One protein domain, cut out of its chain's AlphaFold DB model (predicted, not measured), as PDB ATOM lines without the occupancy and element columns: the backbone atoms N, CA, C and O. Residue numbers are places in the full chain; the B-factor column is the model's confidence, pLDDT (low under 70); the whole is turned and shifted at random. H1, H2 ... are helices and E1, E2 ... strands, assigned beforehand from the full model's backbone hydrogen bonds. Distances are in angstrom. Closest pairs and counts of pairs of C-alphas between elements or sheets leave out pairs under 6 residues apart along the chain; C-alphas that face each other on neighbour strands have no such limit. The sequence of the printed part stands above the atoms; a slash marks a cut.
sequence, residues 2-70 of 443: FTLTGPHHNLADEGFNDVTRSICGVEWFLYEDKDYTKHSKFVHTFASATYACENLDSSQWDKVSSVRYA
ATOM      1  N   PHE A   2     -53.705 437.254 -51.234       69.75
ATOM      2  CA  PHE A   2     -52.851 437.163 -50.050       69.75
ATOM      3  C   PHE A   2     -51.683 438.125 -50.245       69.75
ATOM      4  O   PHE A   2     -51.150 438.211 -51.350       69.75
ATOM      5  N   THR A   3     -51.330 438.875 -49.207       74.38
ATOM      6  CA  THR A   3     -50.188 439.792 -49.225       74.38
ATOM      7  C   THR A   3     -49.110 439.196 -48.344       74.38
ATOM      8  O   THR A   3     -49.355 438.955 -47.166       74.38
ATOM      9  N   LEU A   4     -47.942 438.950 -48.926       72.31
ATOM     10  CA  LEU A   4     -46.796 438.358 -48.246       72.31
ATOM     11  C   LEU A   4     -45.696 439.409 -48.116       72.31
ATOM     12  O   LEU A   4     -45.494 440.216 -49.025       72.31
ATOM     13  N   THR A   5     -44.991 439.403 -46.989       63.53
ATOM     14  CA  THR A   5     -43.865 440.305 -46.722       63.53
ATOM     15  C   THR A   5     -42.691 439.475 -46.217       63.53
ATOM     16  O   THR A   5     -42.581 439.224 -45.019       63.53
ATOM     17  N   GLY A   6     -41.827 439.041 -47.135       68.12
ATOM     18  CA  GLY A   6     -40.670 438.190 -46.834       68.12
ATOM     19  C   GLY A   6     -40.851 436.716 -47.230       68.12
ATOM     20  O   GLY A   6     -41.845 436.357 -47.854       68.12
ATOM     21  N   PRO A   7     -39.860 435.857 -46.942       66.69
ATOM     22  CA  PRO A   7     -39.919 434.440 -47.290       66.69
ATOM     23  C   PRO A   7     -40.973 433.696 -46.462       66.69
ATOM     24  O   PRO A   7     -41.064 433.890 -45.251       66.69
ATOM     25  N   HIS A   8     -41.713 432.790 -47.105       77.69
ATOM     26  CA  HIS A   8     -42.659 431.906 -46.426       77.69
ATOM     27  C   HIS A   8     -42.387 430.462 -46.837       77.69
ATOM     28  O   HIS A   8     -42.587 430.079 -47.992       77.69
ATOM     29  N   HIS A   9     -41.934 429.665 -45.868       78.56
ATOM     30  CA  HIS A   9     -41.600 428.262 -46.089       78.56
ATOM     31  C   HIS A   9     -42.829 427.439 -46.447       78.56
ATOM     32  O   HIS A   9     -42.721 426.613 -47.332       78.56
ATOM     33  N   ASN A  10     -43.987 427.700 -45.844       82.50
ATOM     34  CA  ASN A  10     -45.230 426.983 -46.115       82.50
ATOM     35  C   ASN A  10     -46.395 427.976 -46.153       82.50
ATOM     36  O   ASN A  10     -46.806 428.502 -45.121       82.50
ATOM     37  N   LEU A  11     -46.955 428.221 -47.338       82.94
ATOM     38  CA  LEU A  11     -48.046 429.184 -47.499       82.94
ATOM     39  C   LEU A  11     -49.332 428.761 -46.773       82.94
ATOM     40  O   LEU A  11     -50.155 429.617 -46.445       82.94
ATOM     41  N   ALA A  12     -49.505 427.471 -46.468       82.81
ATOM     42  CA  ALA A  12     -50.656 427.006 -45.697       82.81
ATOM     43  C   ALA A  12     -50.707 427.613 -44.285       82.81
ATOM     44  O   ALA A  12     -51.798 427.785 -43.738       82.81
ATOM     45  N   ASP A  13     -49.556 427.992 -43.720       84.31
ATOM     46  CA  ASP A  13     -49.482 428.653 -42.412       84.31
ATOM     47  C   ASP A  13     -50.058 430.083 -42.464       84.31
ATOM     48  O   ASP A  13     -50.560 430.590 -41.462       84.31
ATOM     49  N   GLU A  14     -50.100 430.683 -43.658       79.56
ATOM     50  CA  GLU A  14     -50.726 431.980 -43.950       79.56
ATOM     51  C   GLU A  14     -52.191 431.838 -44.419       79.56
ATOM     52  O   GLU A  14     -52.817 432.797 -44.879       79.56
ATOM     53  N   GLY A  15     -52.761 430.630 -44.333       78.31
ATOM     54  CA  GLY A  15     -54.126 430.332 -44.775       78.31
ATOM     55  C   GLY A  15     -54.280 430.168 -46.291       78.31
ATOM     56  O   GLY A  15     -55.404 430.194 -46.796       78.31
ATOM     57  N   PHE A  16     -53.172 430.000 -47.016       78.75
ATOM     58  CA  PHE A  16     -53.177 429.699 -48.443       78.75
ATOM     59  C   PHE A  16     -53.555 428.234 -48.700       78.75
ATOM     60  O   PHE A  16     -53.201 427.344 -47.930       78.75
ATOM     61  N   ASN A  17     -54.275 427.964 -49.786       75.88
ATOM     62  CA  ASN A  17     -54.752 426.623 -50.139       75.88
ATOM     63  C   ASN A  17     -54.295 426.175 -51.532       75.88
ATOM     64  O   ASN A  17     -55.044 425.483 -52.216       75.88
ATOM     65  N   ASP A  18     -53.103 426.608 -51.945       75.50
ATOM     66  CA  ASP A  18     -52.468 426.243 -53.212       75.50
ATOM     67  C   ASP A  18     -53.406 426.460 -54.410       75.50
ATOM     68  O   ASP A  18     -53.560 425.580 -55.236       75.50
ATOM     69  N   VAL A  19     -54.092 427.611 -54.499       78.94
ATOM     70  CA  VAL A  19     -54.989 427.955 -55.635       78.94
ATOM     71  C   VAL A  19     -54.462 429.103 -56.498       78.94
ATOM     72  O   VAL A  19     -55.219 429.933 -57.014       78.94
ATOM     73  N   THR A  20     -53.139 429.214 -56.621       80.94
ATOM     74  CA  THR A  20     -52.496 430.333 -57.321       80.94
ATOM     75  C   THR A  20     -52.804 430.301 -58.812       80.94
ATOM     76  O   THR A  20     -52.501 429.331 -59.503       80.94
ATOM     77  N   ARG A  21     -53.373 431.399 -59.319       84.38
ATOM     78  CA  ARG A  21     -53.603 431.634 -60.758       84.38
ATOM     79  C   ARG A  21     -52.817 432.821 -61.296       84.38
ATOM     80  O   ARG A  21     -52.569 432.898 -62.490       84.38
ATOM     81  N   SER A  22     -52.452 433.748 -60.421       81.38
ATOM     82  CA  SER A  22     -51.748 434.975 -60.764       81.38
ATOM     83  C   SER A  22     -50.932 435.445 -59.573       81.38
ATOM     84  O   SER A  22     -51.334 435.230 -58.425       81.38
ATOM     85  N   ILE A  23     -49.844 436.147 -59.845       80.94
ATOM     86  CA  ILE A  23     -48.998 436.791 -58.848       80.94
ATOM     87  C   ILE A  23     -48.941 438.287 -59.129       80.94
ATOM     88  O   ILE A  23     -48.936 438.692 -60.283       80.94
ATOM     89  N   CYS A  24     -48.924 439.100 -58.075       76.50
ATOM     90  CA  CYS A  24     -48.717 440.538 -58.164       76.50
ATOM     91  C   CYS A  24     -47.599 440.935 -57.209       76.50
ATOM     92  O   CYS A  24     -47.706 440.656 -56.014       76.50
ATOM     93  N   GLY A  25     -46.563 441.607 -57.697       72.81
ATOM     94  CA  GLY A  25     -45.479 442.046 -56.826       72.81
ATOM     95  C   GLY A  25     -44.215 442.439 -57.568       72.81
ATOM     96  O   GLY A  25     -44.268 442.958 -58.681       72.81
ATOM     97  N   VAL A  26     -43.097 442.166 -56.911       67.94
ATOM     98  CA  VAL A  26     -41.703 442.369 -57.328       67.94
ATOM     99  C   VAL A  26     -40.965 441.123 -56.820       67.94
ATOM    100  O   VAL A  26     -41.303 440.654 -55.738       67.94
ATOM    101  N   GLU A  27     -40.086 440.548 -57.633       73.56
ATOM    102  CA  GLU A  27     -39.401 439.241 -57.514       73.56
ATOM    103  C   GLU A  27     -39.902 438.187 -56.529       73.56
ATOM    104  O   GLU A  27     -39.632 438.239 -55.327       73.56
ATOM    105  N   TRP A  28     -40.422 437.092 -57.071       80.69
ATOM    106  CA  TRP A  28     -40.663 435.884 -56.299       80.69
ATOM    107  C   TRP A  28     -40.221 434.643 -57.060       80.69
ATOM    108  O   TRP A  28     -40.526 434.467 -58.240       80.69
ATOM    109  N   PHE A  29     -39.560 433.749 -56.337       84.75
ATOM    110  CA  PHE A  29     -39.442 432.344 -56.685       84.75
ATOM    111  C   PHE A  29     -40.595 431.583 -56.044       84.75
ATOM    112  O   PHE A  29     -40.848 431.722 -54.845       84.75
ATOM    113  N   LEU A  30     -41.308 430.811 -56.857       87.06
ATOM    114  CA  LEU A  30     -42.469 430.036 -56.447       87.06
ATOM    115  C   LEU A  30     -42.131 428.551 -56.559       87.06
ATOM    116  O   LEU A  30     -41.540 428.115 -57.550       87.06
ATOM    117  N   TYR A  31     -42.550 427.774 -55.568       87.50
ATOM    118  CA  TYR A  31     -42.106 426.395 -55.388       87.50
ATOM    119  C   TYR A  31     -43.268 425.436 -55.137       87.50
ATOM    120  O   TYR A  31     -44.264 425.820 -54.517       87.50
ATOM    121  N   GLU A  32     -43.132 424.188 -55.606       87.56
ATOM    122  CA  GLU A  32     -44.172 423.165 -55.412       87.56
ATOM    123  C   GLU A  32     -44.213 422.648 -53.976       87.56
ATOM    124  O   GLU A  32     -45.277 422.292 -53.471       87.56
ATOM    125  N   ASP A  33     -43.062 422.601 -53.310       86.00
ATOM    126  CA  ASP A  33     -42.939 421.996 -51.995       86.00
ATOM    127  C   ASP A  33     -43.202 423.020 -50.885       86.00
ATOM    128  O   ASP A  33     -42.918 424.210 -51.016       86.00
ATOM    129  N   LYS A  34     -43.725 422.551 -49.747       84.75
ATOM    130  CA  LYS A  34     -44.011 423.357 -48.540       84.75
ATOM    131  C   LYS A  34     -42.766 423.773 -47.756       84.75
ATOM    132  O   LYS A  34     -42.863 424.106 -46.580       84.75
ATOM    133  N   ASP A  35     -41.593 423.608 -48.338       83.38
ATOM    134  CA  ASP A  35     -40.334 424.013 -47.742       83.38
ATOM    135  C   ASP A  35     -39.308 424.142 -48.863       83.38
ATOM    136  O   ASP A  35     -38.609 423.182 -49.195       83.38
ATOM    137  N   TYR A  36     -39.223 425.331 -49.466       79.69
ATOM    138  CA  TYR A  36     -38.282 425.580 -50.560       79.69
ATOM    139  C   TYR A  36     -36.811 425.367 -50.158       79.69
ATOM    140  O   TYR A  36     -35.946 425.269 -51.023       79.69
ATOM    141  N   THR A  37     -36.493 425.258 -48.860       79.75
ATOM    142  CA  THR A  37     -35.122 424.978 -48.401       79.75
ATOM    143  C   THR A  37     -34.708 423.517 -48.589       79.75
ATOM    144  O   THR A  37     -33.552 423.183 -48.354       79.75
ATOM    145  N   LYS A  38     -35.615 422.632 -49.024       76.81
ATOM    146  CA  LYS A  38     -35.343 421.201 -49.220       76.81
ATOM    147  C   LYS A  38     -35.583 420.788 -50.662       76.81
ATOM    148  O   LYS A  38     -36.688 420.357 -50.972       76.81
ATOM    149  N   HIS A  39     -34.552 420.886 -51.509       68.06
ATOM    150  CA  HIS A  39     -34.554 420.378 -52.894       68.06
ATOM    151  C   HIS A  39     -35.917 420.506 -53.586       68.06
ATOM    152  O   HIS A  39     -36.540 419.511 -53.970       68.06
ATOM    153  N   SER A  40     -36.409 421.738 -53.676       70.56
ATOM    154  CA  SER A  40     -37.777 421.966 -54.107       70.56
ATOM    155  C   SER A  40     -37.888 422.008 -55.623       70.56
ATOM    156  O   SER A  40     -37.000 422.492 -56.335       70.56
ATOM    157  N   LYS A  41     -39.034 421.558 -56.133       75.38
ATOM    158  CA  LYS A  41     -39.372 421.787 -57.539       75.38
ATOM    159  C   LYS A  41     -39.719 423.250 -57.774       75.38
ATOM    160  O   LYS A  41     -40.530 423.838 -57.056       75.38
ATOM    161  N   PHE A  42     -39.093 423.806 -58.801       75.38
ATOM    162  CA  PHE A  42     -39.275 425.179 -59.235       75.38
ATOM    163  C   PHE A  42     -40.563 425.316 -60.052       75.38
ATOM    164  O   PHE A  42     -40.721 424.627 -61.060       75.38
ATOM    165  N   VAL A  43     -41.487 426.181 -59.626       74.25
ATOM    166  CA  VAL A  43     -42.761 426.410 -60.331       74.25
ATOM    167  C   VAL A  43     -42.617 427.536 -61.335       74.25
ATOM    168  O   VAL A  43     -42.970 427.360 -62.500       74.25
ATOM    169  N   HIS A  44     -42.148 428.696 -60.879       72.00
ATOM    170  CA  HIS A  44     -42.135 429.926 -61.662       72.00
ATOM    171  C   HIS A  44     -41.175 430.955 -61.039       72.00
ATOM    172  O   HIS A  44     -41.094 431.059 -59.811       72.00
ATOM    173  N   THR A  45     -40.501 431.743 -61.883       71.94
ATOM    174  CA  THR A  45     -39.813 432.978 -61.476       71.94
ATOM    175  C   THR A  45     -40.631 434.154 -61.952       71.94
ATOM    176  O   THR A  45     -40.733 434.373 -63.155       71.94
ATOM    177  N   PHE A  46     -41.144 434.943 -61.023       65.69
ATOM    178  CA  PHE A  46     -41.733 436.229 -61.348       65.69
ATOM    179  C   PHE A  46     -40.733 437.314 -60.985       65.69
ATOM    180  O   PHE A  46     -40.219 437.295 -59.874       65.69
ATOM    181  N   ALA A  47     -40.454 438.257 -61.878       66.06
ATOM    182  CA  ALA A  47     -39.615 439.413 -61.585       66.06
ATOM    183  C   ALA A  47     -40.047 440.586 -62.461       66.06
ATOM    184  O   ALA A  47     -40.080 440.479 -63.686       66.06
ATOM    185  N   SER A  48     -40.379 441.710 -61.831       60.28
ATOM    186  CA  SER A  48     -40.856 442.910 -62.515       60.28
ATOM    187  C   SER A  48     -40.271 444.137 -61.838       60.28
ATOM    188  O   SER A  48     -40.361 444.255 -60.630       60.28
ATOM    189  N   ALA A  49     -39.734 445.090 -62.601       53.81
ATOM    190  CA  ALA A  49     -39.226 446.356 -62.053       53.81
ATOM    191  C   ALA A  49     -40.337 447.286 -61.521       53.81
ATOM    192  O   ALA A  49     -40.074 448.297 -60.872       53.81
ATOM    193  N   THR A  50     -41.585 446.989 -61.868       57.16
ATOM    194  CA  THR A  50     -42.782 447.727 -61.473       57.16
ATOM    195  C   THR A  50     -43.736 446.746 -60.807       57.16
ATOM    196  O   THR A  50     -43.893 445.633 -61.292       57.16
ATOM    197  N   TYR A  51     -44.373 447.127 -59.698       68.56
ATOM    198  CA  TYR A  51     -45.382 446.298 -59.030       68.56
ATOM    199  C   TYR A  51     -46.507 445.945 -60.017       68.56
ATOM    200  O   TYR A  51     -47.431 446.731 -60.232       68.56
ATOM    201  N   ALA A  52     -46.397 444.777 -60.642       69.06
ATOM    202  CA  ALA A  52     -47.227 444.331 -61.748       69.06
ATOM    203  C   ALA A  52     -47.787 442.949 -61.430       69.06
ATOM    204  O   ALA A  52     -47.273 442.248 -60.558       69.06
ATOM    205  N   CYS A  53     -48.860 442.587 -62.126       77.25
ATOM    206  CA  CYS A  53     -49.502 441.292 -61.986       77.25
ATOM    207  C   CYS A  53     -49.295 440.451 -63.244       77.25
ATOM    208  O   CYS A  53     -49.512 440.948 -64.347       77.25
ATOM    209  N   GLU A  54     -48.971 439.176 -63.070       74.56
ATOM    210  CA  GLU A  54     -48.868 438.180 -64.134       74.56
ATOM    211  C   GLU A  54     -49.777 436.988 -63.824       74.56
ATOM    212  O   GLU A  54     -49.890 436.554 -62.675       74.56
ATOM    213  N   ASN A  55     -50.445 436.461 -64.851       82.56
ATOM    214  CA  ASN A  55     -51.164 435.195 -64.743       82.56
ATOM    215  C   ASN A  55     -50.174 434.044 -64.919       82.56
ATOM    216  O   ASN A  55     -49.461 434.000 -65.914       82.56
ATOM    217  N   LEU A  56     -50.191 433.091 -63.991       77.56
ATOM    218  CA  LEU A  56     -49.434 431.854 -64.129       77.56
ATOM    219  C   LEU A  56     -49.978 431.044 -65.306       77.56
ATOM    220  O   LEU A  56     -51.191 431.045 -65.563       77.56
ATOM    221  N   ASP A  57     -49.096 430.298 -65.968       76.88
ATOM    222  CA  ASP A  57     -49.516 429.344 -66.986       76.88
ATOM    223  C   ASP A  57     -50.464 428.304 -66.377       76.88
ATOM    224  O   ASP A  57     -50.334 427.904 -65.217       76.88
ATOM    225  N   SER A  58     -51.426 427.833 -67.171       81.81
ATOM    226  CA  SER A  58     -52.415 426.864 -66.692       81.81
ATOM    227  C   SER A  58     -51.809 425.563 -66.155       81.81
ATOM    228  O   SER A  58     -52.387 424.939 -65.265       81.81
ATOM    229  N   SER A  59     -50.620 425.180 -66.628       80.31
ATOM    230  CA  SER A  59     -49.854 424.039 -66.120       80.31
ATOM    231  C   SER A  59     -49.194 424.289 -64.762       80.31
ATOM    232  O   SER A  59     -48.806 423.327 -64.098       80.31
ATOM    233  N   GLN A  60     -49.062 425.547 -64.338       81.62
ATOM    234  CA  GLN A  60     -48.480 425.982 -63.062       81.62
ATOM    235  C   GLN A  60     -49.546 426.268 -62.001       81.62
ATOM    236  O   GLN A  60     -49.226 426.504 -60.835       81.62
ATOM    237  N   TRP A  61     -50.818 426.259 -62.398       86.94
ATOM    238  CA  TRP A  61     -51.911 426.509 -61.482       86.94
ATOM    239  C   TRP A  61     -51.966 425.490 -60.358       86.94
ATOM    240  O   TRP A  61     -51.742 424.298 -60.557       86.94
ATOM    241  N   ASP A  62     -52.343 425.992 -59.191       85.56
ATOM    242  CA  ASP A  62     -52.603 425.208 -57.990       85.56
ATOM    243  C   ASP A  62     -51.403 424.406 -57.451       85.56
ATOM    244  O   ASP A  62     -51.558 423.403 -56.758       85.56
ATOM    245  N   LYS A  63     -50.186 424.823 -57.814       86.56
ATOM    246  CA  LYS A  63     -48.951 424.124 -57.441       86.56
ATOM    247  C   LYS A  63     -48.105 424.857 -56.415       86.56
ATOM    248  O   LYS A  63     -47.220 424.245 -55.846       86.56
ATOM    249  N   VAL A  64     -48.317 426.152 -56.209       86.94
ATOM    250  CA  VAL A  64     -47.418 426.973 -55.387       86.94
ATOM    251  C   VAL A  64     -47.711 426.758 -53.907       86.94
ATOM    252  O   VAL A  64     -48.749 427.214 -53.432       86.94
ATOM    253  N   SER A  65     -46.761 426.153 -53.198       87.06
ATOM    254  CA  SER A  65     -46.861 425.846 -51.765       87.06
ATOM    255  C   SER A  65     -45.898 426.665 -50.902       87.06
ATOM    256  O   SER A  65     -46.093 426.776 -49.689       87.06
ATOM    257  N   SER A  66     -44.854 427.242 -51.499       87.06
ATOM    258  CA  SER A  66     -43.897 428.109 -50.809       87.06
ATOM    259  C   SER A  66     -43.292 429.153 -51.740       87.06
ATOM    260  O   SER A  66     -43.350 429.017 -52.967       87.06
ATOM    261  N   VAL A  67     -42.766 430.235 -51.157       86.38
ATOM    262  CA  VAL A  67     -42.207 431.358 -51.921       86.38
ATOM    263  C   VAL A  67     -40.951 431.937 -51.279       86.38
ATOM    264  O   VAL A  67     -40.851 432.059 -50.054       86.38
ATOM    265  N   ARG A  68     -40.020 432.372 -52.132       82.94
ATOM    266  CA  ARG A  68     -38.798 433.085 -51.746       82.94
ATOM    267  C   ARG A  68     -38.697 434.401 -52.509       82.94
ATOM    268  O   ARG A  68     -38.799 434.422 -53.728       82.94
ATOM    269  N   TYR A  69     -38.458 435.487 -51.787       78.00
ATOM    270  CA  TYR A  69     -38.132 436.784 -52.380       78.00
ATOM    271  C   TYR A  69     -36.718 436.769 -52.990       78.00
ATOM    272  O   TYR A  69     -35.785 436.327 -52.313       78.00
ATOM    273  N   ALA A  70     -36.539 437.248 -54.228       70.31
ATOM    274  CA  ALA A  70     -35.216 437.302 -54.858       70.31
ATOM    275  C   ALA A  70     -34.482 438.605 -54.483       70.31
ATOM    276  O   ALA A  70     -34.701 439.648 -55.088       70.31
TER     277      ALA A  70
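This is residues 2 to 70 of the 443 residues of the protein "Putative hydroxypyruvate isomerase-like" of Penaeus vannamei (UniProt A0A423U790). There is little regular structure here: a loop-rich rounded body with two small antiparallel sheets, E3 - E2 - E5 and E1 - E4, and a short helix, H1, near one end of E5. The 69 printed residues run H1 E1 E2 E3 E4 E5, mostly strand, with 25 in named elements. The whole is compact, with a radius of gyration of the C-alphas of 10.9 A and spans of 29 by 25 by 23 A.

From Phe 2, go to H1, residues 11 to 14, too short for an O i to N i+4 pair. E1, residues 22 to 25, pairs with E4, residues 52 to 55; N 23 and O 54 are 2.9 A apart. E2, residues 28 to 31, forms a hairpin with E3, residues 42 to 46, where N 28 and O 46 are 2.8 A apart. E5, residues 66 to 69, is E2's other neighbour, with N 29 and O 68 at 2.8 A.

Find C-alpha 11 at (-48.046, 429.184, -47.499) and C-alpha 69 at (-38.132, 436.784, -52.380); E3 measures 11.5 A.

The printed part has no cut and no long link; confidence is under 70 at 13 residues, among them 46 to 52.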